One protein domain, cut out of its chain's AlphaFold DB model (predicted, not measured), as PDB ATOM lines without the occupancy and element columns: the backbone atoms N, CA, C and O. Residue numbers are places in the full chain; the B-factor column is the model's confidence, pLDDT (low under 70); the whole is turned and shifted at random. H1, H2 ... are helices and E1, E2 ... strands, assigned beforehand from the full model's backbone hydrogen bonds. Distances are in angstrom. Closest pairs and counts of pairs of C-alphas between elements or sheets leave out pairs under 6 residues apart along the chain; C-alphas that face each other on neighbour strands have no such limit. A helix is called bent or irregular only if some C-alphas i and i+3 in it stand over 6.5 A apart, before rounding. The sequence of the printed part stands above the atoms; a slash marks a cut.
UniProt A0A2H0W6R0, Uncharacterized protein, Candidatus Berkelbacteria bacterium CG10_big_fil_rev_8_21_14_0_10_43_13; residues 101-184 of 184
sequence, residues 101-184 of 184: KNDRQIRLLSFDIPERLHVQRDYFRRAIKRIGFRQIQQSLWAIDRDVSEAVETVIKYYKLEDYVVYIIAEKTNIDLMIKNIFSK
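Overview. This is residues 101 to 184 of the 184 residues of an uncharacterized protein of Candidatus Berkelbacteria bacterium CG10_big_fil_rev_8_21_14_0_10_43_13 (UniProt A0A2H0W6R0). A small three-stranded antiparallel sheet has helix H2 along one face, over edge strand E3, and the longer helix H1 side by side with H2, reaching the sheet near the other edge strand, E2. The short last helix, H3, grazes the sheet, mostly near E2, and a short pairing of residues 134 to 135 lies beside E2. The 84 printed residues include three named helices and three named strands, in the order E1, H1, E2, H2, E3, H3; the sheet runs E2, E1, E3, and the class is mixed, helices and strands. The whole is compact, with a radius of gyration of the C-alphas of 12.5 A, and only just elongated, with spans of 34 by 22 by 21 A.

Arrangement. Inner strand E1, residues 106 to 111, is antiparallel to edge strand E3, residues 164 to 169, at 159 degrees; N 108 and O 167 are 2.8 A apart, within hydrogen-bond range. E1 is also antiparallel to edge strand E2, residues 140 to 143, at 151 degrees, with N 109 and O 141 at 2.8 A. Residues 134 to 135 pair antiparallel with residues 141 to 142 of E2. H2, residues 148 to 158, is on the sheet at a height over the sheet of 10.0 A. It lies over E3 and runs along the strands, at 5 degrees to E3 on the local plane; the closest C-alphas of the two, those of Ile 155 and Val 164, are 7.2 A apart. E2, H2 and E3 make a split strand-helix-strand unit, two strands running the same way with E1 between them, and its crossover is right-handed. H1, residues 115 to 131, touches H2, with the C-alphas of Gln 120 and Tyr 158 closest at 6.4 A. They run opposite ways at a shallow tilt of 33 degrees, only just short of steep. H1 only grazes the sheet, with its residues 121 to 131, and is near E2. H3, residues 175 to 182, only grazes the sheet too; the closest C-alphas of E2 and H3, those of Ala 142 and Ile 178, are 7.2 A apart. H3 is apart from H1 and H2. Each O i to N i+4 pair is within hydrogen-bond range in H2 and H3, and 11 of 13 are in H1.

Along the chain. E1 is 16.8 A long from C-alpha 106 at (-20.522, 14.453, 3.872), and E3 is 15.7 A. H1 is 23.5 A from C-alpha 115 at (5.923, 5.746, -0.926), with a kink of 33 degrees near residue 122; it is irregular, C-alphas 116 and 119 being 8.1 A apart. H2 is 15.6 A, E2 10.7 A, and H3 10.8 A, with C-alpha 182 at (-19.883, 9.592, 13.161).

Size, cuts and confidence. The two C-alphas farthest apart, those of Lys 101 and Arg 116, are 37.0 A apart. The printed part has no cut and no long link; Lys 184 is the chain's last residue. The mean pLDDT of the printed part is 91.5, and residues 101 and 184 are under 70.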
ATOM      1  N   LYS A 101     -20.273  23.711  13.955       68.62
ATOM      2  CA  LYS A 101     -21.381  22.747  13.944       68.62
ATOM      3  C   LYS A 101     -21.351  21.928  12.656       68.62
ATOM      4  O   LYS A 101     -21.007  22.462  11.606       68.62
ATOM      5  N   ASN A 102     -21.756  20.667  12.753       75.75
ATOM      6  CA  ASN A 102     -21.909  19.781  11.602       75.75
ATOM      7  C   ASN A 102     -23.001  20.347  10.678       75.75
ATOM      8  O   ASN A 102     -24.072  20.739  11.156       75.75
ATOM      9  N   ASP A 103     -22.735  20.387   9.374       81.56
ATOM     10  CA  ASP A 103     -23.673  20.886   8.354       81.56
ATOM     11  C   ASP A 103     -24.451  19.752   7.666       81.56
ATOM     12  O   ASP A 103     -25.262  20.000   6.777       81.56
ATOM     13  N   ARG A 104     -24.250  18.511   8.142       79.38
ATOM     14  CA  ARG A 104     -24.859  17.263   7.650       79.38
ATOM     15  C   ARG A 104     -24.483  16.893   6.216       79.38
ATOM     16  O   ARG A 104     -25.001  15.898   5.716       79.38
ATOM     17  N   GLN A 105     -23.574  17.624   5.575       90.12
ATOM     18  CA  GLN A 105     -23.061  17.266   4.264       90.12
ATOM     19  C   GLN A 105     -21.745  16.501   4.417       90.12
ATOM     20  O   GLN A 105     -20.789  16.963   5.045       90.12
ATOM     21  N   ILE A 106     -21.701  15.309   3.828       94.12
ATOM     22  CA  ILE A 106     -20.522  14.453   3.872       94.12
ATOM     23  C   ILE A 106     -19.516  14.920   2.828       94.12
ATOM     24  O   ILE A 106     -19.829  15.073   1.647       94.12
ATOM     25  N   ARG A 107     -18.274  15.105   3.270       95.31
ATOM     26  CA  ARG A 107     -17.122  15.264   2.389       95.31
ATOM     27  C   ARG A 107     -16.164  14.113   2.575       95.31
ATOM     28  O   ARG A 107     -15.918  13.674   3.698       95.31
ATOM     29  N   LEU A 108     -15.614  13.656   1.464       97.25
ATOM     30  CA  LEU A 108     -14.585  12.640   1.416       97.25
ATOM     31  C   LEU A 108     -13.257  13.277   1.040       97.25
ATOM     32  O   LEU A 108     -13.193  14.239   0.275       97.25
ATOM     33  N   LEU A 109     -12.192  12.700   1.570       97.75
ATOM     34  CA  LEU A 109     -10.833  13.008   1.182       97.75
ATOM     35  C   LEU A 109     -10.144  11.691   0.853       97.75
ATOM     36  O   LEU A 109     -10.057  10.802   1.703       97.75
ATOM     37  N   SER A 110      -9.696  11.575  -0.391       98.00
ATOM     38  CA  SER A 110      -8.925  10.443  -0.891       98.00
ATOM     39  C   SER A 110      -7.531  10.915  -1.276       98.00
ATOM     40  O   SER A 110      -7.364  12.062  -1.687       98.00
ATOM     41  N   PHE A 111      -6.525  10.058  -1.149       97.94
ATOM     42  CA  PHE A 111      -5.185  10.390  -1.613       97.94
ATOM     43  C   PHE A 111      -4.404   9.176  -2.110       97.94
ATOM     44  O   PHE A 111      -4.530   8.083  -1.562       97.94
ATOM     45  N   ASP A 112      -3.538   9.397  -3.093       97.88
ATOM     46  CA  ASP A 112      -2.570   8.419  -3.591       97.88
ATOM     47  C   ASP A 112      -1.164   9.023  -3.539       97.88
ATOM     48  O   ASP A 112      -0.638   9.551  -4.514       97.88
ATOM     49  N   ILE A 113      -0.586   9.047  -2.334       97.31
ATOM     50  CA  ILE A 113       0.718   9.667  -2.081       97.31
ATOM     51  C   ILE A 113       1.809   8.595  -2.228       97.31
ATOM     52  O   ILE A 113       1.815   7.646  -1.429       97.31
ATOM     53  N   PRO A 114       2.765   8.764  -3.166       97.25
ATOM     54  CA  PRO A 114       3.835   7.805  -3.420       97.25
ATOM     55  C   PRO A 114       4.644   7.454  -2.170       97.25
ATOM     56  O   PRO A 114       4.890   8.308  -1.320       97.25
ATOM     57  N   GLU A 115       5.169   6.228  -2.098       96.31
ATOM     58  CA  GLU A 115       5.923   5.746  -0.926       96.31
ATOM     59  C   GLU A 115       7.188   6.568  -0.628       96.31
ATOM     60  O   GLU A 115       7.555   6.791   0.527       96.31
ATOM     61  N   ARG A 116       7.812   7.144  -1.664       97.50
ATOM     62  CA  ARG A 116       8.927   8.097  -1.503       97.50
ATOM     63  C   ARG A 116       8.552   9.344  -0.680       97.50
ATOM     64  O   ARG A 116       9.440  10.029  -0.190       97.50
ATOM     65  N   LEU A 117       7.255   9.639  -0.537       96.94
ATOM     66  CA  LEU A 117       6.685  10.738   0.249       96.94
ATOM     67  C   LEU A 117       5.947  10.238   1.513       96.94
ATOM     68  O   LEU A 117       5.062  10.925   2.031       96.94
ATOM     69  N   HIS A 118       6.277   9.047   2.034       95.62
ATOM     70  CA  HIS A 118       5.606   8.462   3.207       95.62
ATOM     71  C   HIS A 118       5.619   9.384   4.440       95.62
ATOM     72  O   HIS A 118       4.633   9.461   5.172       95.62
ATOM     73  N   VAL A 119       6.695  10.150   4.643       93.50
ATOM     74  CA  VAL A 119       6.794  11.123   5.740       93.50
ATOM     75  C   VAL A 119       5.733  12.224   5.596       93.50
ATOM     76  O   VAL A 119       5.030  12.543   6.559       93.50
ATOM     77  N   GLN A 120       5.579  12.792   4.395       93.06
ATOM     78  CA  GLN A 120       4.554  13.794   4.087       93.06
ATOM     79  C   GLN A 120       3.156  13.203   4.250       93.06
ATOM     80  O   GLN A 120       2.306  13.841   4.868       93.06
ATOM     81  N   ARG A 121       2.938  11.968   3.781       95.56
ATOM     82  CA  ARG A 121       1.685  11.224   3.972       95.56
ATOM     83  C   ARG A 121       1.322  11.118   5.452       95.56
ATOM     84  O   ARG A 121       0.193  11.421   5.831       95.56
ATOM     85  N   ASP A 122       2.271  10.770   6.312       94.56
ATOM     86  CA  ASP A 122       2.028  10.655   7.750       94.56
ATOM     87  C   ASP A 122       1.739  12.007   8.411       94.56
ATOM     88  O   ASP A 122       0.850  12.113   9.264       94.56
ATOM     89  N   TYR A 123       2.452  13.068   8.017       91.12
ATOM     90  CA  TYR A 123       2.149  14.420   8.494       91.12
ATOM     91  C   TYR A 123       0.772  14.900   8.035       91.12
ATOM     92  O   TYR A 123       0.024  15.455   8.845       91.12
ATOM     93  N   PHE A 124       0.418  14.632   6.781       93.31
ATOM     94  CA  PHE A 124      -0.872  14.962   6.195       93.31
ATOM     95  C   PHE A 124      -2.013  14.248   6.926       93.31
ATOM     96  O   PHE A 124      -2.931  14.909   7.412       93.31
ATOM     97  N   ARG A 125      -1.902  12.929   7.149       95.19
ATOM     98  CA  ARG A 125      -2.863  12.140   7.949       95.19
ATOM     99  C   ARG A 125      -3.052  12.720   9.348       95.19
ATOM    100  O   ARG A 125      -4.180  12.863   9.819       95.19
ATOM    101  N   ARG A 126      -1.953  13.080  10.022       91.12
ATOM    102  CA  ARG A 126      -2.017  13.729  11.342       91.12
ATOM    103  C   ARG A 126      -2.733  15.081  11.277       91.12
ATOM    104  O   ARG A 126      -3.456  15.403  12.214       91.12
ATOM    105  N   ALA A 127      -2.528  15.868  10.222       88.06
ATOM    106  CA  ALA A 127      -3.161  17.173  10.047       88.06
ATOM    107  C   ALA A 127      -4.670  17.059   9.792       88.06
ATOM    108  O   ALA A 127      -5.448  17.632  10.552       88.06
ATOM    109  N   ILE A 128      -5.100  16.255   8.813       91.81
ATOM    110  CA  ILE A 128      -6.531  16.088   8.506       91.81
ATOM    111  C   ILE A 128      -7.302  15.469   9.680       91.81
ATOM    112  O   ILE A 128      -8.432  15.865   9.956       91.81
ATOM    113  N   LYS A 129      -6.667  14.581  10.460       91.12
ATOM    114  CA  LYS A 129      -7.256  14.048  11.696       91.12
ATOM    115  C   LYS A 129      -7.513  15.144  12.735       91.12
ATOM    116  O   LYS A 129      -8.554  15.127  13.381       91.12
ATOM    117  N   ARG A 130      -6.599  16.111  12.893       85.00
ATOM    118  CA  ARG A 130      -6.794  17.262  13.801       85.00
ATOM    119  C   ARG A 130      -7.839  18.255  13.289       85.00
ATOM    120  O   ARG A 130      -8.484  18.909  14.094       85.00
ATOM    121  N   ILE A 131      -8.037  18.317  11.974       84.44
ATOM    122  CA  ILE A 131      -9.119  19.067  11.313       84.44
ATOM    123  C   ILE A 131     -10.475  18.365  11.491       84.44
ATOM    124  O   ILE A 131     -11.512  18.961  11.250       84.44
ATOM    125  N   GLY A 132     -10.505  17.121  11.975       87.69
ATOM    126  CA  GLY A 132     -11.745  16.414  12.293       87.69
ATOM    127  C   GLY A 132     -12.165  15.374  11.259       87.69
ATOM    128  O   GLY A 132     -13.246  14.803  11.393       87.69
ATOM    129  N   PHE A 133     -11.319  15.073  10.269       94.00
ATOM    130  CA  PHE A 133     -11.542  13.907   9.420       94.00
ATOM    131  C   PHE A 133     -11.446  12.617  10.236       94.00
ATOM    132  O   PHE A 133     -10.524  12.417  11.034       94.00
ATOM    133  N   ARG A 134     -12.376  11.702   9.978       94.81
ATOM    134  CA  ARG A 134     -12.386  10.340  10.507       94.81
ATOM    135  C   ARG A 134     -11.980   9.371   9.398       94.81
ATOM    136  O   ARG A 134     -12.373   9.518   8.243       94.81
ATOM    137  N   GLN A 135     -11.142   8.404   9.746       96.06
ATOM    138  CA  GLN A 135     -10.579   7.458   8.788       96.06
ATOM    139  C   GLN A 135     -11.610   6.381   8.413       96.06
ATOM    140  O   GLN A 135     -12.204   5.781   9.307       96.06
ATOM    141  N   ILE A 136     -11.776   6.112   7.112       96.12
ATOM    142  CA  ILE A 136     -12.599   5.005   6.582       96.12
ATOM    143  C   ILE A 136     -11.693   3.866   6.101       96.12
ATOM    144  O   ILE A 136     -11.880   2.716   6.487       96.12
ATOM    145  N   GLN A 137     -10.684   4.187   5.288       95.19
ATOM    146  CA  GLN A 137      -9.659   3.256   4.795       95.19
ATOM    147  C   GLN A 137      -8.266   3.876   4.949       95.19
ATOM    148  O   GLN A 137      -8.107   4.925   5.571       95.19
ATOM    149  N   GLN A 138      -7.214   3.236   4.431       94.12
ATOM    150  CA  GLN A 138      -5.867   3.804   4.530       94.12
ATOM    151  C   GLN A 138      -5.774   5.169   3.834       94.12
ATOM    152  O   GLN A 138      -5.282   6.109   4.455       94.12
ATOM    153  N   SER A 139      -6.285   5.300   2.614       96.12
ATOM    154  CA  SER A 139      -6.273   6.540   1.830       96.12
ATOM    155  C   SER A 139      -7.600   7.299   1.822       96.12
ATOM    156  O   SER A 139      -7.623   8.423   1.344       96.12
ATOM    157  N   LEU A 140      -8.683   6.735   2.374       97.69
ATOM    158  CA  LEU A 140     -10.023   7.333   2.345       97.69
ATOM    159  C   LEU A 140     -10.478   7.804   3.730       97.69
ATOM    160  O   LEU A 140     -10.479   7.040   4.699       97.69
ATOM    161  N   TRP A 141     -10.905   9.059   3.804       97.75
ATOM    162  CA  TRP A 141     -11.323   9.745   5.022       97.75
ATOM    163  C   TRP A 141     -12.622  10.508   4.780       97.75
ATOM    164  O   TRP A 141     -12.906  10.896   3.650       97.75
ATOM    165  N   ALA A 142     -13.396  10.753   5.836       96.12
ATOM    166  CA  ALA A 142     -14.628  11.531   5.755       96.12
ATOM    167  C   ALA A 142     -14.741  12.584   6.852       96.12
ATOM    168  O   ALA A 142     -14.162  12.450   7.931       96.12
ATOM    169  N   ILE A 143     -15.537  13.609   6.570       93.69
ATOM    170  CA  ILE A 143     -15.910  14.673   7.495       93.69
ATOM    171  C   ILE A 143     -17.350  15.144   7.216       93.69
ATOM    172  O   ILE A 143     -17.814  15.064   6.083       93.69
ATOM    173  N   ASP A 144     -18.064  15.620   8.239       91.44
ATOM    174  CA  ASP A 144     -19.480  16.035   8.182       91.44
ATOM    175  C   ASP A 144     -19.692  17.552   8.401       91.44
ATOM    176  O   ASP A 144     -20.695  18.004   8.970       91.44
ATOM    177  N   ARG A 145     -18.689  18.337   7.998       88.38
ATOM    178  CA  ARG A 145     -18.621  19.800   8.125       88.38
ATOM    179  C   ARG A 145     -17.763  20.393   7.012       88.38
ATOM    180  O   ARG A 145     -16.852  19.726   6.515       88.38
ATOM    181  N   ASP A 146     -18.017  21.652   6.668       86.06
ATOM    182  CA  ASP A 146     -17.196  22.372   5.698       86.06
ATOM    183  C   ASP A 146     -15.828  22.760   6.266       86.06
ATOM    184  O   ASP A 146     -15.723  23.510   7.238       86.06
ATOM    185  N   VAL A 147     -14.782  22.232   5.637       85.25
ATOM    186  CA  VAL A 147     -13.372  22.525   5.925       85.25
ATOM    187  C   VAL A 147     -12.570  22.666   4.628       85.25
ATOM    188  O   VAL A 147     -11.370  22.404   4.607       85.25
ATOM    189  N   SER A 148     -13.227  23.028   3.528       86.56
ATOM    190  CA  SER A 148     -12.621  23.086   2.189       86.56
ATOM    191  C   SER A 148     -11.352  23.952   2.142       86.56
ATOM    192  O   SER A 148     -10.287  23.455   1.778       86.56
ATOM    193  N   GLU A 149     -11.421  25.195   2.623       81.12
ATOM    194  CA  GLU A 149     -10.273  26.122   2.688       81.12
ATOM    195  C   GLU A 149      -9.116  25.570   3.542       81.12
ATOM    196  O   GLU A 149      -7.928  25.704   3.229       81.12
ATOM    197  N   ALA A 150      -9.470  24.891   4.632       82.25
ATOM    198  CA  ALA A 150      -8.511  24.263   5.518       82.25
ATOM    199  C   ALA A 150      -7.777  23.101   4.851       82.25
ATOM    200  O   ALA A 150      -6.556  22.993   4.966       82.25
ATOM    201  N   VAL A 151      -8.515  22.245   4.148       88.50
ATOM    202  CA  VAL A 151      -7.954  21.137   3.374       88.50
ATOM    203  C   VAL A 151      -7.022  21.673   2.296       88.50
ATOM    204  O   VAL A 151      -5.890  21.206   2.207       88.50
ATOM    205  N   GLU A 152      -7.438  22.695   1.549       88.88
ATOM    206  CA  GLU A 152      -6.608  23.318   0.516       88.88
ATOM    207  C   GLU A 152      -5.297  23.874   1.095       88.88
ATOM    208  O   GLU A 152      -4.214  23.602   0.573       88.88
ATOM    209  N   THR A 153      -5.373  24.577   2.230       84.00
ATOM    210  CA  THR A 153      -4.193  25.100   2.937       84.00
ATOM    211  C   THR A 153      -3.242  23.975   3.357       84.00
ATOM    212  O   THR A 153      -2.025  24.099   3.225       84.00
ATOM    213  N   VAL A 154      -3.777  22.858   3.857       87.25
ATOM    214  CA  VAL A 154      -2.976  21.701   4.281       87.25
ATOM    215  C   VAL A 154      -2.312  21.017   3.092       87.25
ATOM    216  O   VAL A 154      -1.131  20.686   3.176       87.25
ATOM    217  N   ILE A 155      -3.052  20.802   2.002       91.81
ATOM    218  CA  ILE A 155      -2.535  20.185   0.777       91.81
ATOM    219  C   ILE A 155      -1.357  21.008   0.245       91.81
ATOM    220  O   ILE A 155      -0.278  20.450   0.044       91.81
ATOM    221  N   LYS A 156      -1.527  22.333   0.135       88.69
ATOM    222  CA  LYS A 156      -0.474  23.263  -0.301       88.69
ATOM    223  C   LYS A 156       0.739  23.254   0.625       88.69
ATOM    224  O   LYS A 156       1.876  23.136   0.175       88.69
ATOM    225  N   TYR A 157       0.514  23.303   1.940       85.38
ATOM    226  CA  TYR A 157       1.601  23.300   2.923       85.38
ATOM    227  C   TYR A 157       2.488  22.050   2.829       85.38
ATOM    228  O   TYR A 157       3.710  22.139   2.973       85.38
ATOM    229  N   TYR A 158       1.885  20.883   2.586       88.25
ATOM    230  CA  TYR A 158       2.621  19.626   2.433       88.25
ATOM    231  C   TYR A 158       3.066  19.332   0.996       88.25
ATOM    232  O   TYR A 158       3.781  18.346   0.802       88.25
ATOM    233  N   LYS A 159       2.714  20.189   0.027       92.50
ATOM    234  CA  LYS A 159       3.003  20.036  -1.406       92.50
ATOM    235  C   LYS A 159       2.431  18.735  -1.981       92.50
ATOM    236  O   LYS A 159       3.164  17.910  -2.530       92.50
ATOM    237  N   LEU A 160       1.144  18.500  -1.723       96.31
ATOM    238  CA  LEU A 160       0.432  17.269  -2.078       96.31
ATOM    239  C   LEU A 160      -0.718  17.482  -3.076       96.31
ATOM    240  O   LEU A 160      -1.602  16.634  -3.170       96.31
ATOM    241  N   GLU A 161      -0.721  18.600  -3.796       96.50
ATOM    242  CA  GLU A 161      -1.771  19.017  -4.733       96.50
ATOM    243  C   GLU A 161      -2.097  17.930  -5.761       96.50
ATOM    244  O   GLU A 161      -3.267  17.643  -5.997       96.50
ATOM    245  N   ASP A 162      -1.070  17.264  -6.287       97.62
ATOM    246  CA  ASP A 162      -1.216  16.236  -7.321       97.62
ATOM    247  C   ASP A 162      -1.678  14.870  -6.783       97.62
ATOM    248  O   ASP A 162      -1.938  13.954  -7.558       97.62
ATOM    249  N   TYR A 163      -1.753  14.701  -5.457       97.88
ATOM    250  CA  TYR A 163      -1.980  13.396  -4.824       97.88
ATOM    251  C   TYR A 163      -3.270  13.318  -4.015       97.88
ATOM    252  O   TYR A 163      -3.602  12.240  -3.526       97.88
ATOM    253  N   VAL A 164      -3.969  14.434  -3.802       97.94
ATOM    254  CA  VAL A 164      -5.112  14.510  -2.885       97.94
ATOM    255  C   VAL A 164      -6.355  14.979  -3.625       97.94
ATOM    256  O   VAL A 164      -6.348  15.999  -4.304       97.94
ATOM    257  N   VAL A 165      -7.458  14.262  -3.423       97.25
ATOM    258  CA  VAL A 165      -8.773  14.583  -3.976       97.25
ATOM    259  C   VAL A 165      -9.749  14.842  -2.835       97.25
ATOM    260  O   VAL A 165      -9.888  14.029  -1.917       97.25
ATOM    261  N   TYR A 166     -10.452  15.968  -2.910       96.94
ATOM    262  CA  TYR A 166     -11.525  16.336  -1.994       96.94
ATOM    263  C   TYR A 166     -12.867  16.298  -2.725       96.94
ATOM    264  O   TYR A 166     -13.002  16.854  -3.813       96.94
ATOM    265  N   ILE A 167     -13.853  15.625  -2.137       96.50
ATOM    266  CA  ILE A 167     -15.135  15.322  -2.778       96.50
ATOM    267  C   ILE A 167     -16.259  15.733  -1.837       96.50
ATOM    268  O   ILE A 167     -16.279  15.329  -0.677       96.50
ATOM    269  N   ILE A 168     -17.232  16.482  -2.347       95.88
ATOM    270  CA  ILE A 168     -18.518  16.686  -1.677       95.88
ATOM    271  C   ILE A 168     -19.456  15.595  -2.195       95.88
ATOM    272  O   ILE A 168     -19.723  15.536  -3.392       95.88
ATOM    273  N   ALA A 169     -19.910  14.706  -1.314       94.81
ATOM    274  CA  ALA A 169     -20.691  13.538  -1.702       94.81
ATOM    275  C   ALA A 169     -22.163  13.711  -1.311       94.81
ATOM    276  O   ALA A 169     -22.483  13.891  -0.137       94.81
ATOM    277  N   GLU A 170     -23.060  13.610  -2.291       92.31
ATOM    278  CA  GLU A 170     -24.507  13.530  -2.042       92.31
ATOM    279  C   GLU A 170     -24.935  12.103  -1.665       92.31
ATOM    280  O   GLU A 170     -25.780  11.909  -0.794       92.31
ATOM    281  N   LYS A 171     -24.313  11.095  -2.289       92.31
ATOM    282  CA  LYS A 171     -24.578   9.672  -2.057       92.31
ATOM    283  C   LYS A 171     -23.302   8.860  -2.224       92.31
ATOM    284  O   LYS A 171     -22.485   9.161  -3.092       92.31
ATOM    285  N   THR A 172     -23.152   7.797  -1.437       94.31
ATOM    286  CA  THR A 172     -22.047   6.845  -1.581       94.31
ATOM    287  C   THR A 172     -22.546   5.409  -1.433       94.31
ATOM    288  O   THR A 172     -23.615   5.152  -0.891       94.31
ATOM    289  N   ASN A 173     -21.767   4.428  -1.878       95.56
ATOM    290  CA  ASN A 173     -22.034   3.022  -1.556       95.56
ATOM    291  C   ASN A 173     -21.558   2.633  -0.138       95.56
ATOM    292  O   ASN A 173     -21.704   1.480   0.260       95.56
ATOM    293  N   ILE A 174     -20.984   3.575   0.621       95.06
ATOM    294  CA  ILE A 174     -20.390   3.359   1.947       95.06
ATOM    295  C   ILE A 174     -21.122   4.128   3.058       95.06
ATOM    296  O   ILE A 174     -20.587   4.284   4.156       95.06
ATOM    297  N   ASP A 175     -22.361   4.568   2.817       93.81
ATOM    298  CA  ASP A 175     -23.137   5.409   3.743       93.81
ATOM    299  C   ASP A 175     -23.247   4.804   5.156       93.81
ATOM    300  O   ASP A 175     -23.147   5.514   6.157       93.81
ATOM    301  N   LEU A 176     -23.375   3.474   5.265       93.06
ATOM    302  CA  LEU A 176     -23.397   2.771   6.555       93.06
ATOM    303  C   LEU A 176     -22.068   2.884   7.316       93.06
ATOM    304  O   LEU A 176     -22.069   3.086   8.530       93.06
ATOM    305  N   MET A 177     -20.931   2.787   6.617       93.81
ATOM    306  CA  MET A 177     -19.610   2.949   7.233       93.81
ATOM    307  C   MET A 177     -19.438   4.376   7.749       93.81
ATOM    308  O   MET A 177     -19.001   4.573   8.881       93.81
ATOM    309  N   ILE A 178     -19.848   5.357   6.940       93.62
ATOM    310  CA  ILE A 178     -19.812   6.779   7.288       93.62
ATOM    311  C   ILE A 178     -20.685   7.048   8.518       93.62
ATOM    312  O   ILE A 178     -20.238   7.668   9.481       93.62
ATOM    313  N   LYS A 179     -21.908   6.515   8.555       90.69
ATOM    314  CA  LYS A 179     -22.789   6.657   9.718       90.69
ATOM    315  C   LYS A 179     -22.148   6.098  10.992       90.69
ATOM    316  O   LYS A 179     -22.153   6.778  12.014       90.69
ATOM    317  N   ASN A 180     -21.540   4.915  10.919       91.19
ATOM    318  CA  ASN A 180     -20.906   4.262  12.068       91.19
ATOM    319  C   ASN A 180     -19.697   5.032  12.618       91.19
ATOM    320  O   ASN A 180     -19.467   5.031  13.830       91.19
ATOM    321  N   ILE A 181     -18.908   5.679  11.754       91.62
ATOM    322  CA  ILE A 181     -17.767   6.476  12.218       91.62
ATOM    323  C   ILE A 181     -18.201   7.789  12.860       91.62
ATOM    324  O   ILE A 181     -17.434   8.279  13.675       91.62
ATOM    325  N   PHE A 182     -19.380   8.345  12.556       87.50
ATOM    326  CA  PHE A 182     -19.883   9.592  13.161       87.50
ATOM    327  C   PHE A 182     -20.905   9.386  14.288       87.50
ATOM    328  O   PHE A 182     -21.173  10.326  15.029       87.50
ATOM    329  N   SER A 183     -21.448   8.176  14.463       81.31
ATOM    330  CA  SER A 183     -22.374   7.848  15.558       81.31
ATOM    331  C   SER A 183     -21.689   7.536  16.897       81.31
ATOM    332  O   SER A 183     -22.385   7.271  17.875       81.31
ATOM    333  N   LYS A 184     -20.350   7.517  16.933       56.66
ATOM    334  CA  LYS A 184     -19.519   7.404  18.143       56.66
ATOM    335  C   LYS A 184     -19.026   8.773  18.591       56.66
ATOM    336  O   LYS A 184     -19.087   9.023  19.809       56.66
TER     337      LYS A 184